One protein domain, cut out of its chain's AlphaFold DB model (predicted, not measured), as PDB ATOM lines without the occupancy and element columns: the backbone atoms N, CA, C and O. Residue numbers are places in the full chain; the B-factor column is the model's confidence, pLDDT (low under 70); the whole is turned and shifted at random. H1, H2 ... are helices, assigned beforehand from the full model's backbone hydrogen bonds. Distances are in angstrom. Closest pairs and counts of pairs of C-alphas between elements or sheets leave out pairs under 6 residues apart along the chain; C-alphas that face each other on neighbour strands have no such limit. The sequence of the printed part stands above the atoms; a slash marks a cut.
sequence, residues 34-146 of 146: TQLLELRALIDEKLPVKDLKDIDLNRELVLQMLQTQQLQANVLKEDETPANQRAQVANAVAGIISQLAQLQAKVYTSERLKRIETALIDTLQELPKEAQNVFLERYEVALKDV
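Overview. This is residues 34 to 146 of the 146 residues of an uncharacterized protein of Variovorax sp. PBS-H4 (UniProt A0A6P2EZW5). One very long helix, H3, makes the long axis, and a chain turn at each of its ends leads to a shorter helix: H2 runs beside the first part of H3 as a helical hairpin, and H4 folds back at the far end as the second limb of a narrow V. The short helix H1 lies beyond H2, on the side away from H3, and its residues 39 to 46 stick out together with the loop that follows. The printed part has 113 residues with four named helices, in the order H1, H2, H3, H4, and no named strand; its class is all helix. The whole is extended, with a radius of gyration of the C-alphas of 23.5 A, and spans 75 by 35 by 25 A.

Along the chain. H1, residues 34 to 46, begins with C-alpha 34 at (1.482, 11.173, -11.602) and is 18.9 A long from first to last C-alpha. H2, residues 57 to 77, is 30.1 A long. H3, residues 83 to 125, is the longest helix at 63.0 A, from C-alpha 83 at (-16.006, 25.107, -20.542) to C-alpha 125 at (39.523, 44.248, 2.315). H4, residues 129 to 144, is 22.7 A long and ends with C-alpha 144 at (19.714, 51.187, 11.293).

Arrangement. H1 and H2 only just touch, with 3 pairs of C-alphas within 8 A; the closest C-alphas are those of Leu 37 and Gln 67, 7.4 A apart. H1 touches H2 with residues 34 to 37 alone, and they run opposite ways at a steep tilt of 52 degrees. H2 and H3 touch and form a hairpin, opposite ways at a shallow tilt of 25 degrees, and H3 takes part with residues 85 to 103 alone. Their closest C-alphas, those of Gln 72 and Val 89, are 5.8 A apart. H3 and H4 are close but not clearly touching, opposite ways at a shallow tilt of 31 degrees; their closest C-alphas, those of Leu 124 and Gln 132, are 6.2 A apart. H1 is apart from H3 and H4, and H2 is apart from H4. In H2, H3 and H4 every O i to N i+4 pair is within hydrogen-bond range; in H1, 8 of 9 are.

Size, cuts and confidence. The two C-alphas farthest apart, those of Glu 80 and Glu 130, are 75.9 A from each other. The printed part has no cut and ends at the chain's last residue, Val 146. The links H2 to H3 and H3 to H4 are tight, and the link H1 to H2 is short. Residues 108 to 120 of H3 and 137 to 146, of which 137 to 144 belong to H4, are among those that stand free. The mean pLDDT of the printed part is 82.5; residues 48 to 55, residue 79 and residues 145 to 146 are under 70.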
ATOM      1  N   THR A  34       2.770  11.348 -12.286       78.31
ATOM      2  CA  THR A  34       1.482  11.173 -11.602       78.31
ATOM      3  C   THR A  34       1.553  10.180 -10.447       78.31
ATOM      4  O   THR A  34       1.189  10.520  -9.327       78.31
ATOM      5  N   GLN A  35       2.096   8.988 -10.692       82.69
ATOM      6  CA  GLN A  35       2.245   7.949  -9.673       82.69
ATOM      7  C   GLN A  35       3.239   8.376  -8.585       82.69
ATOM      8  O   GLN A  35       3.039   8.066  -7.415       82.69
ATOM      9  N   LEU A  36       4.273   9.149  -8.939       84.88
ATOM     10  CA  LEU A  36       5.202   9.722  -7.958       84.88
ATOM     11  C   LEU A  36       4.517  10.747  -7.040       84.88
ATOM     12  O   LEU A  36       4.796  10.780  -5.840       84.88
ATOM     13  N   LEU A  37       3.621  11.575  -7.585       82.81
ATOM     14  CA  LEU A  37       2.838  12.540  -6.807       82.81
ATOM     15  C   LEU A  37       1.818  11.843  -5.896       82.81
ATOM     16  O   LEU A  37       1.678  12.233  -4.738       82.81
ATOM     17  N   GLU A  38       1.149  10.799  -6.386       83.25
ATOM     18  CA  GLU A  38       0.230   9.970  -5.593       83.25
ATOM     19  C   GLU A  38       0.960   9.241  -4.460       83.25
ATOM     20  O   GLU A  38       0.543   9.308  -3.304       83.25
ATOM     21  N   LEU A  39       2.098   8.607  -4.764       85.00
ATOM     22  CA  LEU A  39       2.934   7.933  -3.773       85.00
ATOM     23  C   LEU A  39       3.392   8.906  -2.689       85.00
ATOM     24  O   LEU A  39       3.369   8.575  -1.504       85.00
ATOM     25  N   ARG A  40       3.774  10.124  -3.079       82.25
ATOM     26  CA  ARG A  40       4.119  11.169  -2.124       82.25
ATOM     27  C   ARG A  40       2.940  11.526  -1.219       82.25
ATOM     28  O   ARG A  40       3.147  11.609  -0.015       82.25
ATOM     29  N   ALA A  41       1.743  11.727  -1.767       80.88
ATOM     30  CA  ALA A  41       0.567  12.065  -0.966       80.88
ATOM     31  C   ALA A  41       0.256  10.970   0.070       80.88
ATOM     32  O   ALA A  41       0.005  11.275   1.233       80.88
ATOM     33  N   LEU A  42       0.369   9.698  -0.330       83.69
ATOM     34  CA  LEU A  42       0.208   8.554   0.572       83.69
ATOM     35  C   LEU A  42       1.271   8.525   1.676       83.69
ATOM     36  O   LEU A  42       0.969   8.174   2.814       83.69
ATOM     37  N   ILE A  43       2.514   8.892   1.356       84.38
ATOM     38  CA  ILE A  43       3.587   9.005   2.348       84.38
ATOM     39  C   ILE A  43       3.298  10.165   3.305       84.38
ATOM     40  O   ILE A  43       3.340   9.970   4.518       84.38
ATOM     41  N   ASP A  44       2.979  11.348   2.780       81.06
ATOM     42  CA  ASP A  44       2.728  12.551   3.576       81.06
ATOM     43  C   ASP A  44       1.520  12.367   4.523       81.06
ATOM     44  O   ASP A  44       1.571  12.845   5.652       81.06
ATOM     45  N   GLU A  45       0.489  11.595   4.144       80.75
ATOM     46  CA  GLU A  45      -0.643  11.241   5.026       80.75
ATOM     47  C   GLU A  45      -0.226  10.373   6.231       80.75
ATOM     48  O   GLU A  45      -0.857  10.408   7.290       80.75
ATOM     49  N   LYS A  46       0.819   9.552   6.076       82.88
ATOM     50  CA  LYS A  46       1.296   8.623   7.117       82.88
ATOM     51  C   LYS A  46       2.462   9.173   7.932       82.88
ATOM     52  O   LYS A  46       2.826   8.570   8.942       82.88
ATOM     53  N   LEU A  47       3.055  10.287   7.510       77.81
ATOM     54  CA  LEU A  47       4.129  10.948   8.237       77.81
ATOM     55  C   LEU A  47       3.564  11.921   9.287       77.81
ATOM     56  O   LEU A  47       2.510  12.520   9.081       77.81
ATOM     57  N   PRO A  48       4.255  12.105  10.427       69.94
ATOM     58  CA  PRO A  48       3.875  13.123  11.399       69.94
ATOM     59  C   PRO A  48       3.944  14.517  10.761       69.94
ATOM     60  O   PRO A  48       4.799  14.778   9.910       69.94
ATOM     61  N   VAL A  49       3.040  15.404  11.184       62.06
ATOM     62  CA  VAL A  49       2.934  16.781  10.683       62.06
ATOM     63  C   VAL A  49       4.302  17.461  10.780       62.06
ATOM     64  O   VAL A  49       4.861  17.577  11.868       62.06
ATOM     65  N   LYS A  50       4.853  17.876   9.634       64.06
ATOM     66  CA  LYS A  50       6.103  18.644   9.574       64.06
ATOM     67  C   LYS A  50       5.847  20.052  10.096       64.06
ATOM     68  O   LYS A  50       4.841  20.667   9.738       64.06
ATOM     69  N   ASP A  51       6.764  20.572  10.905       66.38
ATOM     70  CA  ASP A  51       6.733  21.979  11.285       66.38
ATOM     71  C   ASP A  51       6.830  22.852  10.026       66.38
ATOM     72  O   ASP A  51       7.611  22.582   9.113       66.38
ATOM     73  N   LEU A  52       6.063  23.947   9.987       60.06
ATOM     74  CA  LEU A  52       6.049  24.900   8.865       60.06
ATOM     75  C   LEU A  52       7.446  25.439   8.507       60.06
ATOM     76  O   LEU A  52       7.671  25.862   7.377       60.06
ATOM     77  N   LYS A  53       8.379  25.429   9.466       68.81
ATOM     78  CA  LYS A  53       9.764  25.888   9.293       68.81
ATOM     79  C   LYS A  53      10.618  24.939   8.448       68.81
ATOM     80  O   LYS A  53      11.591  25.395   7.857       68.81
ATOM     81  N   ASP A  54      10.237  23.668   8.361       64.56
ATOM     82  CA  ASP A  54      10.984  22.634   7.636       64.56
ATOM     83  C   ASP A  54      10.447  22.413   6.211       64.56
ATOM     84  O   ASP A  54      10.947  21.568   5.461       64.56
ATOM     85  N   ILE A  55       9.411  23.162   5.821       68.12
ATOM     86  CA  ILE A  55       8.798  23.083   4.497       68.12
ATOM     87  C   ILE A  55       9.511  24.052   3.553       68.12
ATOM     88  O   ILE A  55       9.444  25.271   3.704       68.12
ATOM     89  N   ASP A  56      10.140  23.505   2.513       77.06
ATOM     90  CA  ASP A  56      10.618  24.302   1.384       77.06
ATOM     91  C   ASP A  56       9.429  24.724   0.510       77.06
ATOM     92  O   ASP A  56       8.976  23.992  -0.374       77.06
ATOM     93  N   LEU A  57       8.922  25.931   0.773       75.62
ATOM     94  CA  LEU A  57       7.797  26.529   0.050       75.62
ATOM     95  C   LEU A  57       8.046  26.639  -1.460       75.62
ATOM     96  O   LEU A  57       7.097  26.534  -2.236       75.62
ATOM     97  N   ASN A  58       9.298  26.825  -1.896       77.06
ATOM     98  CA  ASN A  58       9.606  26.912  -3.325       77.06
ATOM     99  C   ASN A  58       9.390  25.555  -3.987       77.06
ATOM    100  O   ASN A  58       8.742  25.459  -5.031       77.06
ATOM    101  N   ARG A  59       9.911  24.500  -3.352       80.62
ATOM    102  CA  ARG A  59       9.716  23.128  -3.814       80.62
ATOM    103  C   ARG A  59       8.235  22.766  -3.826       80.62
ATOM    104  O   ARG A  59       7.769  22.204  -4.814       80.62
ATOM    105  N   GLU A  60       7.504  23.110  -2.770       81.81
ATOM    106  CA  GLU A  60       6.077  22.802  -2.663       81.81
ATOM    107  C   GLU A  60       5.245  23.498  -3.740       81.81
ATOM    108  O   GLU A  60       4.392  22.869  -4.363       81.81
ATOM    109  N   LEU A  61       5.557  24.755  -4.062       81.62
ATOM    110  CA  LEU A  61       4.855  25.472  -5.123       81.62
ATOM    111  C   LEU A  61       5.095  24.851  -6.510       81.62
ATOM    112  O   LEU A  61       4.172  24.776  -7.325       81.62
ATOM    113  N   VAL A  62       6.308  24.355  -6.782       83.94
ATOM    114  CA  VAL A  62       6.603  23.611  -8.022       83.94
ATOM    115  C   VAL A  62       5.795  22.313  -8.086       83.94
ATOM    116  O   VAL A  62       5.278  21.954  -9.143       83.94
ATOM    117  N   LEU A  63       5.647  21.608  -6.969       83.75
ATOM    118  CA  LEU A  63       4.869  20.367  -6.922       83.75
ATOM    119  C   LEU A  63       3.379  20.622  -7.108       83.75
ATOM    120  O   LEU A  63       2.732  19.912  -7.879       83.75
ATOM    121  N   GLN A  64       2.864  21.682  -6.490       83.38
ATOM    122  CA  GLN A  64       1.501  22.145  -6.703       83.38
ATOM    123  C   GLN A  64       1.261  22.506  -8.178       83.38
ATOM    124  O   GLN A  64       0.211  22.173  -8.731       83.38
ATOM    125  N   MET A  65       2.233  23.138  -8.849       85.12
ATOM    126  CA  MET A  65       2.161  23.400 -10.291       85.12
ATOM    127  C   MET A  65       2.029  22.096 -11.085       85.12
ATOM    128  O   MET A  65       1.135  22.001 -11.924       85.12
ATOM    129  N   LEU A  66       2.863  21.089 -10.808       84.06
ATOM    130  CA  LEU A  66       2.817  19.794 -11.501       84.06
ATOM    131  C   LEU A  66       1.475  19.075 -11.288       84.06
ATOM    132  O   LEU A  66       0.881  18.582 -12.246       84.06
ATOM    133  N   GLN A  67       0.958  19.069 -10.057       83.31
ATOM    134  CA  GLN A  67      -0.363  18.509  -9.745       83.31
ATOM    135  C   GLN A  67      -1.485  19.243 -10.490       83.31
ATOM    136  O   GLN A  67      -2.374  18.616 -11.065       83.31
ATOM    137  N   THR A  68      -1.431  20.575 -10.532       83.06
ATOM    138  CA  THR A  68      -2.467  21.389 -11.188       83.06
ATOM    139  C   THR A  68      -2.389  21.271 -12.715       83.06
ATOM    140  O   THR A  68      -3.423  21.220 -13.376       83.06
ATOM    141  N   GLN A  69      -1.189  21.148 -13.293       84.19
ATOM    142  CA  GLN A  69      -0.999  20.834 -14.716       84.19
ATOM    143  C   GLN A  69      -1.559  19.453 -15.066       84.19
ATOM    144  O   GLN A  69      -2.194  19.294 -16.108       84.19
ATOM    145  N   GLN A  70      -1.379  18.466 -14.187       83.81
ATOM    146  CA  GLN A  70      -1.989  17.157 -14.377       83.81
ATOM    147  C   GLN A  70      -3.518  17.239 -14.339       83.81
ATOM    148  O   GLN A  70      -4.183  16.676 -15.209       83.81
ATOM    149  N   LEU A  71      -4.079  17.969 -13.371       82.12
ATOM    150  CA  LEU A  71      -5.520  18.206 -13.293       82.12
ATOM    151  C   LEU A  71      -6.035  18.883 -14.570       82.12
ATOM    152  O   LEU A  71      -7.043  18.456 -15.127       82.12
ATOM    153  N   GLN A  72      -5.311  19.885 -15.074       83.25
ATOM    154  CA  GLN A  72      -5.619  20.547 -16.339       83.25
ATOM    155  C   GLN A  72      -5.611  19.558 -17.507       83.25
ATOM    156  O   GLN A  72      -6.551  19.545 -18.297       83.25
ATOM    157  N   ALA A  73      -4.592  18.704 -17.608       83.94
ATOM    158  CA  ALA A  73      -4.499  17.702 -18.666       83.94
ATOM    159  C   ALA A  73      -5.649  16.684 -18.614       83.94
ATOM    160  O   ALA A  73      -6.112  16.251 -19.667       83.94
ATOM    161  N   ASN A  74      -6.122  16.318 -17.422       83.56
ATOM    162  CA  ASN A  74      -7.266  15.418 -17.255       83.56
ATOM    163  C   ASN A  74      -8.572  16.103 -17.694       83.56
ATOM    164  O   ASN A  74      -9.291  15.578 -18.537       83.56
ATOM    165  N   VAL A  75      -8.807  17.326 -17.212       83.38
ATOM    166  CA  VAL A  75      -9.994  18.148 -17.518       83.38
ATOM    167  C   VAL A  75     -10.084  18.540 -18.999       83.38
ATOM    168  O   VAL A  75     -11.175  18.706 -19.542       83.38
ATOM    169  N   LEU A  76      -8.947  18.689 -19.683       79.44
ATOM    170  CA  LEU A  76      -8.910  18.956 -21.124       79.44
ATOM    171  C   LEU A  76      -9.146  17.705 -21.986       79.44
ATOM    172  O   LEU A  76      -9.495  17.859 -23.152       79.44
ATOM    173  N   LYS A  77      -8.937  16.495 -21.449       81.69
ATOM    174  CA  LYS A  77      -9.160  15.224 -22.164       81.69
ATOM    175  C   LYS A  77     -10.595  14.707 -22.042       81.69
ATOM    176  O   LYS A  77     -11.003  13.897 -22.867       81.69
ATOM    177  N   GLU A  78     -11.345  15.143 -21.033       79.25
ATOM    178  CA  GLU A  78     -12.771  14.832 -20.889       79.25
ATOM    179  C   GLU A  78     -13.631  15.794 -21.720       79.25
ATOM    180  O   GLU A  78     -13.799  16.968 -21.363       79.25
ATOM    181  N   ASP A  79     -14.224  15.276 -22.801       68.75
ATOM    182  CA  ASP A  79     -15.133  16.024 -23.686       68.75
ATOM    183  C   ASP A  79     -16.390  16.542 -22.956       68.75
ATOM    184  O   ASP A  79     -16.908  17.610 -23.283       68.75
ATOM    185  N   GLU A  80     -16.830  15.842 -21.907       78.50
ATOM    186  CA  GLU A  80     -18.008  16.184 -21.092       78.50
ATOM    187  C   GLU A  80     -17.770  17.372 -20.137       78.50
ATOM    188  O   GLU A  80     -18.720  17.918 -19.570       78.50
ATOM    189  N   THR A  81     -16.520  17.812 -19.937       80.06
ATOM    190  CA  THR A  81     -16.244  18.851 -18.936       80.06
ATOM    191  C   THR A  81     -16.821  20.206 -19.373       80.06
ATOM    192  O   THR A  81     -16.565  20.662 -20.489       80.06
ATOM    193  N   PRO A  82     -17.555  20.944 -18.523       85.38
ATOM    194  CA  PRO A  82     -18.031  22.277 -18.880       85.38
ATOM    195  C   PRO A  82     -16.881  23.260 -19.151       85.38
ATOM    196  O   PRO A  82     -15.895  23.315 -18.414       85.38
ATOM    197  N   ALA A  83     -17.033  24.127 -20.159       81.56
ATOM    198  CA  ALA A  83     -16.006  25.107 -20.542       81.56
ATOM    199  C   ALA A  83     -15.569  26.031 -19.387       81.56
ATOM    200  O   ALA A  83     -14.398  26.390 -19.292       81.56
ATOM    201  N   ASN A  84     -16.491  26.368 -18.480       86.50
ATOM    202  CA  ASN A  84     -16.192  27.163 -17.289       86.50
ATOM    203  C   ASN A  84     -15.207  26.447 -16.346       86.50
ATOM    204  O   ASN A  84     -14.267  27.061 -15.854       86.50
ATOM    205  N   GLN A  85     -15.365  25.137 -16.139       82.25
ATOM    206  CA  GLN A  85     -14.458  24.362 -15.286       82.25
ATOM    207  C   GLN A  85     -13.065  24.251 -15.921       82.25
ATOM    208  O   GLN A  85     -12.062  24.454 -15.240       82.25
ATOM    209  N   ARG A  86     -12.992  24.059 -17.247       81.38
ATOM    210  CA  ARG A  86     -11.717  24.121 -17.986       81.38
ATOM    211  C   ARG A  86     -11.010  25.467 -17.804       81.38
ATOM    212  O   ARG A  86      -9.808  25.499 -17.538       81.38
ATOM    213  N   ALA A  87     -11.751  26.571 -17.902       83.69
ATOM    214  CA  ALA A  87     -11.214  27.914 -17.697       83.69
ATOM    215  C   ALA A  87     -10.736  28.138 -16.251       83.69
ATOM    216  O   ALA A  87      -9.680  28.730 -16.043       83.69
ATOM    217  N   GLN A  88     -11.464  27.632 -15.252       86.00
ATOM    218  CA  GLN A  88     -11.065  27.731 -13.843       86.00
ATOM    219  C   GLN A  88      -9.746  27.009 -13.568       86.00
ATOM    220  O   GLN A  88      -8.853  27.589 -12.949       86.00
ATOM    221  N   VAL A  89      -9.586  25.785 -14.077       84.94
ATOM    222  CA  VAL A  89      -8.338  25.031 -13.907       84.94
ATOM    223  C   VAL A  89      -7.184  25.712 -14.648       84.94
ATOM    224  O   VAL A  89      -6.098  25.854 -14.089       84.94
ATOM    225  N   ALA A  90      -7.415  26.222 -15.862       79.56
ATOM    226  CA  ALA A  90      -6.401  26.976 -16.599       79.56
ATOM    227  C   ALA A  90      -5.959  28.256 -15.864       79.56
ATOM    228  O   ALA A  90      -4.764  28.544 -15.783       79.56
ATOM    229  N   ASN A  91      -6.903  28.989 -15.270       87.44
ATOM    230  CA  ASN A  91      -6.602  30.178 -14.473       87.44
ATOM    231  C   ASN A  91      -5.851  29.833 -13.180       87.44
ATOM    232  O   ASN A  91      -4.945  30.569 -12.792       87.44
ATOM    233  N   ALA A  92      -6.170  28.704 -12.539       84.81
ATOM    234  CA  ALA A  92      -5.435  28.225 -11.371       84.81
ATOM    235  C   ALA A  92      -3.969  27.904 -11.718       84.81
ATOM    236  O   ALA A  92      -3.061  28.354 -11.017       84.81
ATOM    237  N   VAL A  93      -3.726  27.212 -12.840       85.56
ATOM    238  CA  VAL A  93      -2.363  26.960 -13.344       85.56
ATOM    239  C   VAL A  93      -1.632  28.276 -13.623       85.56
ATOM    240  O   VAL A  93      -0.498  28.453 -13.177       85.56
ATOM    241  N   ALA A  94      -2.277  29.225 -14.308       82.88
ATOM    242  CA  ALA A  94      -1.682  30.529 -14.608       82.88
ATOM    243  C   ALA A  94      -1.311  31.316 -13.336       82.88
ATOM    244  O   ALA A  94      -0.240  31.927 -13.274       82.88
ATOM    245  N   GLY A  95      -2.155  31.258 -12.301       88.56
ATOM    246  CA  GLY A  95      -1.885  31.873 -11.001       88.56
ATOM    247  C   GLY A  95      -0.640  31.297 -10.323       88.56
ATOM    248  O   GLY A  95       0.222  32.056  -9.876       88.56
ATOM    249  N   ILE A  96      -0.496  29.969 -10.313       85.56
ATOM    250  CA  ILE A  96       0.674  29.298  -9.725       85.56
ATOM    251  C   ILE A  96       1.955  29.639 -10.504       85.56
ATOM    252  O   ILE A  96       2.986  29.931  -9.898       85.56
ATOM    253  N   ILE A  97       1.897  29.682 -11.841       83.12
ATOM    254  CA  ILE A  97       3.040  30.088 -12.680       83.12
ATOM    255  C   ILE A  97       3.470  31.526 -12.362       83.12
ATOM    256  O   ILE A  97       4.664  31.805 -12.248       83.12
ATOM    257  N   SER A  98       2.511  32.437 -12.176       86.56
ATOM    258  CA  SER A  98       2.809  33.821 -11.797       86.56
ATOM    259  C   SER A  98       3.532  33.899 -10.447       86.56
ATOM    260  O   SER A  98       4.540  34.597 -10.322       86.56
ATOM    261  N   GLN A  99       3.078  33.129  -9.455       87.12
ATOM    262  CA  GLN A  99       3.728  33.056  -8.143       87.12
ATOM    263  C   GLN A  99       5.152  32.481  -8.237       87.12
ATOM    264  O   GLN A  99       6.074  33.024  -7.624       87.12
ATOM    265  N   LEU A 100       5.364  31.444  -9.054       83.19
ATOM    266  CA  LEU A 100       6.694  30.883  -9.308       83.19
ATOM    267  C   LEU A 100       7.637  31.901  -9.957       83.19
ATOM    268  O   LEU A 100       8.779  32.036  -9.519       83.19
ATOM    269  N   ALA A 101       7.165  32.660 -10.949       78.69
ATOM    270  CA  ALA A 101       7.961  33.705 -11.590       78.69
ATOM    271  C   ALA A 101       8.374  34.803 -10.592       78.69
ATOM    272  O   ALA A 101       9.524  35.248 -10.586       78.69
ATOM    273  N   GLN A 102       7.466  35.204  -9.696       86.56
ATOM    274  CA  GLN A 102       7.773  36.169  -8.636       86.56
ATOM    275  C   GLN A 102       8.803  35.628  -7.637       86.56
ATOM    276  O   GLN A 102       9.707  36.364  -7.234       86.56
ATOM    277  N   LEU A 103       8.702  34.356  -7.242       84.44
ATOM    278  CA  LEU A 103       9.693  33.723  -6.369       84.44
ATOM    279  C   LEU A 103      11.060  33.628  -7.042       84.44
ATOM    280  O   LEU A 103      12.059  33.983  -6.421       84.44
ATOM    281  N   GLN A 104      11.116  33.241  -8.316       75.69
ATOM    282  CA  GLN A 104      12.370  33.221  -9.071       75.69
ATOM    283  C   GLN A 104      13.008  34.609  -9.145       75.69
ATOM    284  O   GLN A 104      14.206  34.736  -8.904       75.69
ATOM    285  N   ALA A 105      12.218  35.656  -9.400       81.88
ATOM    286  CA  ALA A 105      12.716  37.028  -9.391       81.88
ATOM    287  C   ALA A 105      13.274  37.424  -8.014       81.88
ATOM    288  O   ALA A 105      14.360  38.000  -7.936       81.88
ATOM    289  N   LYS A 106      12.580  37.077  -6.922       83.62
ATOM    290  CA  LYS A 106      13.054  37.327  -5.549       83.62
ATOM    291  C   LYS A 106      14.352  36.583  -5.236       83.62
ATOM    292  O   LYS A 106      15.292  37.206  -4.751       83.62
ATOM    293  N   VAL A 107      14.428  35.287  -5.545       80.38
ATOM    294  CA  VAL A 107      15.630  34.465  -5.324       80.38
ATOM    295  C   VAL A 107      16.795  35.003  -6.144       80.38
ATOM    296  O   VAL A 107      17.864  35.252  -5.594       80.38
ATOM    297  N   TYR A 108      16.578  35.267  -7.434       76.00
ATOM    298  CA  TYR A 108      17.592  35.852  -8.306       76.00
ATOM    299  C   TYR A 108      18.093  37.198  -7.772       76.00
ATOM    300  O   TYR A 108      19.295  37.456  -7.765       76.00
ATOM    301  N   THR A 109      17.185  38.044  -7.279       81.88
ATOM    302  CA  THR A 109      17.533  39.349  -6.702       81.88
ATOM    303  C   THR A 109      18.346  39.190  -5.420       81.88
ATOM    304  O   THR A 109      19.375  39.845  -5.280       81.88
ATOM    305  N   SER A 110      17.938  38.297  -4.515       82.75
ATOM    306  CA  SER A 110      18.653  38.026  -3.262       82.75
ATOM    307  C   SER A 110      20.048  37.452  -3.512       82.75
ATOM    308  O   SER A 110      21.025  37.966  -2.977       82.75
ATOM    309  N   GLU A 111      20.174  36.455  -4.387       83.56
ATOM    310  CA  GLU A 111      21.468  35.873  -4.756       83.56
ATOM    311  C   GLU A 111      22.369  36.891  -5.462       83.56
ATOM    312  O   GLU A 111      23.570  36.957  -5.201       83.56
ATOM    313  N   ARG A 112      21.799  37.743  -6.320       82.75
ATOM    314  CA  ARG A 112      22.541  38.841  -6.944       82.75
ATOM    315  C   ARG A 112      23.030  39.852  -5.906       82.75
ATOM    316  O   ARG A 112      24.177  40.274  -6.005       82.75
ATOM    317  N   LEU A 113      22.204  40.218  -4.925       87.56
ATOM    318  CA  LEU A 113      22.605  41.116  -3.836       87.56
ATOM    319  C   LEU A 113      23.726  40.506  -2.995       87.56
ATOM    320  O   LEU A 113      24.734  41.174  -2.802       87.56
ATOM    321  N   LYS A 114      23.623  39.229  -2.608       86.56
ATOM    322  CA  LYS A 114      24.701  38.526  -1.888       86.56
ATOM    323  C   LYS A 114      26.018  38.534  -2.660       86.56
ATOM    324  O   LYS A 114      27.072  38.757  -2.077       86.56
ATOM    325  N   ARG A 115      25.981  38.304  -3.978       86.31
ATOM    326  CA  ARG A 115      27.189  38.352  -4.824       86.31
ATOM    327  C   ARG A 115      27.790  39.751  -4.885       86.31
ATOM    328  O   ARG A 115      29.007  39.881  -4.830       86.31
ATOM    329  N   ILE A 116      26.948  40.780  -4.999       89.19
ATOM    330  CA  ILE A 116      27.391  42.179  -4.970       89.19
ATOM    331  C   ILE A 116      28.018  42.502  -3.613       89.19
ATOM    332  O   ILE A 116      29.085  43.098  -3.575       89.19
ATOM    333  N   GLU A 117      27.390  42.079  -2.520       88.62
ATOM    334  CA  GLU A 117      27.891  42.279  -1.161       88.62
ATOM    335  C   GLU A 117      29.211  41.540  -0.926       88.62
ATOM    336  O   GLU A 117      30.137  42.106  -0.362       88.62
ATOM    337  N   THR A 118      29.350  40.318  -1.440       90.69
ATOM    338  CA  THR A 118      30.615  39.572  -1.377       90.69
ATOM    339  C   THR A 118      31.720  40.324  -2.118       90.69
ATOM    340  O   THR A 118      32.759  40.607  -1.539       90.69
ATOM    341  N   ALA A 119      31.467  40.750  -3.360       90.44
ATOM    342  CA  ALA A 119      32.438  41.525  -4.132       90.44
ATOM    343  C   ALA A 119      32.768  42.880  -3.475       90.44
ATOM    344  O   ALA A 119      33.904  43.349  -3.520       90.44
ATOM    345  N   LEU A 120      31.784  43.519  -2.839       90.31
ATOM    346  CA  LEU A 120      31.985  44.730  -2.049       90.31
ATOM    347  C   LEU A 120      32.914  44.457  -0.859       90.31
ATOM    348  O   LEU A 120      33.847  45.219  -0.645       90.31
ATOM    349  N   ILE A 121      32.688  43.379  -0.106       89.81
ATOM    350  CA  ILE A 121      33.539  42.996   1.027       89.81
ATOM    351  C   ILE A 121      34.961  42.697   0.549       89.81
ATOM    352  O   ILE A 121      35.910  43.210   1.141       89.81
ATOM    353  N   ASP A 122      35.112  41.933  -0.534       92.06
ATOM    354  CA  ASP A 122      36.417  41.582  -1.100       92.06
ATOM    355  C   ASP A 122      37.197  42.842  -1.504       92.06
ATOM    356  O   ASP A 122      38.354  43.012  -1.127       92.06
ATOM    357  N   THR A 123      36.541  43.786  -2.188       89.50
ATOM    358  CA  THR A 123      37.173  45.065  -2.558       89.50
ATOM    359  C   THR A 123      37.465  45.950  -1.347       89.50
ATOM    360  O   THR A 123      38.478  46.648  -1.326       89.50
ATOM    361  N   LEU A 124      36.628  45.912  -0.305       90.94
ATOM    362  CA  LEU A 124      36.863  46.659   0.929       90.94
ATOM    363  C   LEU A 124      38.121  46.166   1.653       90.94
ATOM    364  O   LEU A 124      38.878  46.978   2.183       90.94
ATOM    365  N   GLN A 125      38.358  44.852   1.661       89.25
ATOM    366  CA  GLN A 125      39.523  44.248   2.315       89.25
ATOM    367  C   GLN A 125      40.855  44.704   1.703       89.25
ATOM    368  O   GLN A 125      41.862  44.743   2.412       89.25
ATOM    369  N   GLU A 126      40.863  45.099   0.429       91.69
ATOM    370  CA  GLU A 126      42.049  45.613  -0.270       91.69
ATOM    371  C   GLU A 126      42.366  47.084   0.068       91.69
ATOM    372  O   GLU A 126      43.472  47.563  -0.197       91.69
ATOM    373  N   LEU A 127      41.423  47.817   0.668       90.81
ATOM    374  CA  LEU A 127      41.596  49.232   1.000       90.81
ATOM    375  C   LEU A 127      42.377  49.444   2.310       90.81
ATOM    376  O   LEU A 127      42.366  48.589   3.196       90.81
ATOM    377  N   PRO A 128      43.008  50.616   2.512       93.50
ATOM    378  CA  PRO A 128      43.590  50.986   3.800       93.50
ATOM    379  C   PRO A 128      42.547  51.009   4.929       93.50
ATOM    380  O   PRO A 128      41.412  51.439   4.725       93.50
ATOM    381  N   LYS A 129      42.951  50.629   6.150       89.38
ATOM    382  CA  LYS A 129      42.053  50.517   7.321       89.38
ATOM    383  C   LYS A 129      41.249  51.784   7.621       89.38
ATOM    384  O   LYS A 129      40.101  51.694   8.036       89.38
ATOM    385  N   GLU A 130      41.829  52.960   7.390       89.50
ATOM    386  CA  GLU A 130      41.132  54.237   7.578       89.50
ATOM    387  C   GLU A 130      39.925  54.371   6.638       89.50
ATOM    388  O   GLU A 130      38.842  54.756   7.074       89.50
ATOM    389  N   ALA A 131      40.076  53.980   5.369       87.69
ATOM    390  CA  ALA A 131      38.990  53.996   4.393       87.69
ATOM    391  C   ALA A 131      37.931  52.919   4.690       87.69
ATOM    392  O   ALA A 131      36.738  53.180   4.526       87.69
ATOM    393  N   GLN A 132      38.346  51.744   5.179       88.62
ATOM    394  CA  GLN A 132      37.423  50.686   5.617       88.62
ATOM    395  C   GLN A 132      36.537  51.161   6.777       88.62
ATOM    396  O   GLN A 132      35.322  50.997   6.723       88.62
ATOM    397  N   ASN A 133      37.126  51.802   7.793       88.75
ATOM    398  CA  ASN A 133      36.391  52.290   8.962       88.75
ATOM    399  C   ASN A 133      35.341  53.342   8.581       88.75
ATOM    400  O   ASN A 133      34.191  53.236   8.997       88.75
ATOM    401  N   VAL A 134      35.704  54.305   7.724       90.19
ATOM    402  CA  VAL A 134      34.761  55.330   7.237       90.19
ATOM    403  C   VAL A 134      33.599  54.698   6.467       90.19
ATOM    404  O   VAL A 134      32.457  55.151   6.585       90.19
ATOM    405  N   PHE A 135      33.864  53.659   5.669       89.56
ATOM    406  CA  PHE A 135      32.806  52.928   4.974       89.56
ATOM    407  C   PHE A 135      31.887  52.192   5.958       89.56
ATOM    408  O   PHE A 135      30.670  52.349   5.870       89.56
ATOM    409  N   LEU A 136      32.452  51.431   6.900       89.00
ATOM    410  CA  LEU A 136      31.690  50.641   7.873       89.00
ATOM    411  C   LEU A 136      30.817  51.518   8.778       89.00
ATOM    412  O   LEU A 136      29.655  51.184   8.993       89.00
ATOM    413  N   GLU A 137      31.319  52.672   9.230       91.19
ATOM    414  CA  GLU A 137      30.529  53.637  10.010       91.19
ATOM    415  C   GLU A 137      29.303  54.133   9.231       91.19
ATOM    416  O   GLU A 137      28.189  54.164   9.758       91.19
ATOM    417  N   ARG A 138      29.476  54.485   7.949       88.81
ATOM    418  CA  ARG A 138      28.357  54.911   7.091       88.81
ATOM    419  C   ARG A 138      27.388  53.769   6.804       88.81
ATOM    420  O   ARG A 138      26.181  53.996   6.751       88.81
ATOM    421  N   TYR A 139      27.914  52.563   6.610       86.75
ATOM    422  CA  TYR A 139      27.122  51.371   6.336       86.75
ATOM    423  C   TYR A 139      26.252  50.982   7.541       86.75
ATOM    424  O   TYR A 139      25.067  50.701   7.370       86.75
ATOM    425  N   GLU A 140      26.783  51.065   8.766       88.62
ATOM    426  CA  GLU A 140      26.010  50.841   9.994       88.62
ATOM    427  C   GLU A 140      24.860  51.836  10.176       88.62
ATOM    428  O   GLU A 140      23.784  51.445  10.627       88.62
ATOM    429  N   VAL A 141      25.079  53.117   9.861       90.62
ATOM    430  CA  VAL A 141      24.017  54.134   9.933       90.62
ATOM    431  C   VAL A 141      22.914  53.807   8.929       90.62
ATOM    432  O   VAL A 141      21.746  53.757   9.298       90.62
ATOM    433  N   ALA A 142      23.286  53.488   7.687       84.81
ATOM    434  CA  ALA A 142      22.327  53.159   6.637       84.81
ATOM    435  C   ALA A 142      21.481  51.908   6.945       84.81
ATOM    436  O   ALA A 142      20.333  51.841   6.516       84.81
ATOM    437  N   LEU A 143      22.020  50.930   7.681       81.12
ATOM    438  CA  LEU A 143      21.293  49.716   8.073       81.12
ATOM    439  C   LEU A 143      20.352  49.903   9.272       81.12
ATOM    440  O   LEU A 143      19.443  49.098   9.441       81.12
ATOM    441  N   LYS A 144      20.570  50.914  10.121       79.06
ATOM    442  CA  LYS A 144      19.714  51.187  11.293       79.06
ATOM    443  C   LYS A 144      18.444  51.970  10.937       79.06
ATOM    444  O   LYS A 144      17.496  51.941  11.715       79.06
ATOM    445  N   ASP A 145      18.439  52.643   9.788       55.84
ATOM    446  CA  ASP A 145      17.323  53.463   9.296       55.84
ATOM    447  C   ASP A 145      16.342  52.699   8.372       55.84
ATOM    448  O   ASP A 145      15.401  53.298   7.845       55.84
ATOM    449  N   VAL A 146      16.544  51.389   8.173       50.09
ATOM    450  CA  VAL A 146      15.665  50.476   7.407       50.09
ATOM    451  C   VAL A 146      14.956  49.517   8.354       50.09
ATOM    452  O   VAL A 146      13.740  49.295   8.150       50.09
TER     453      VAL A 146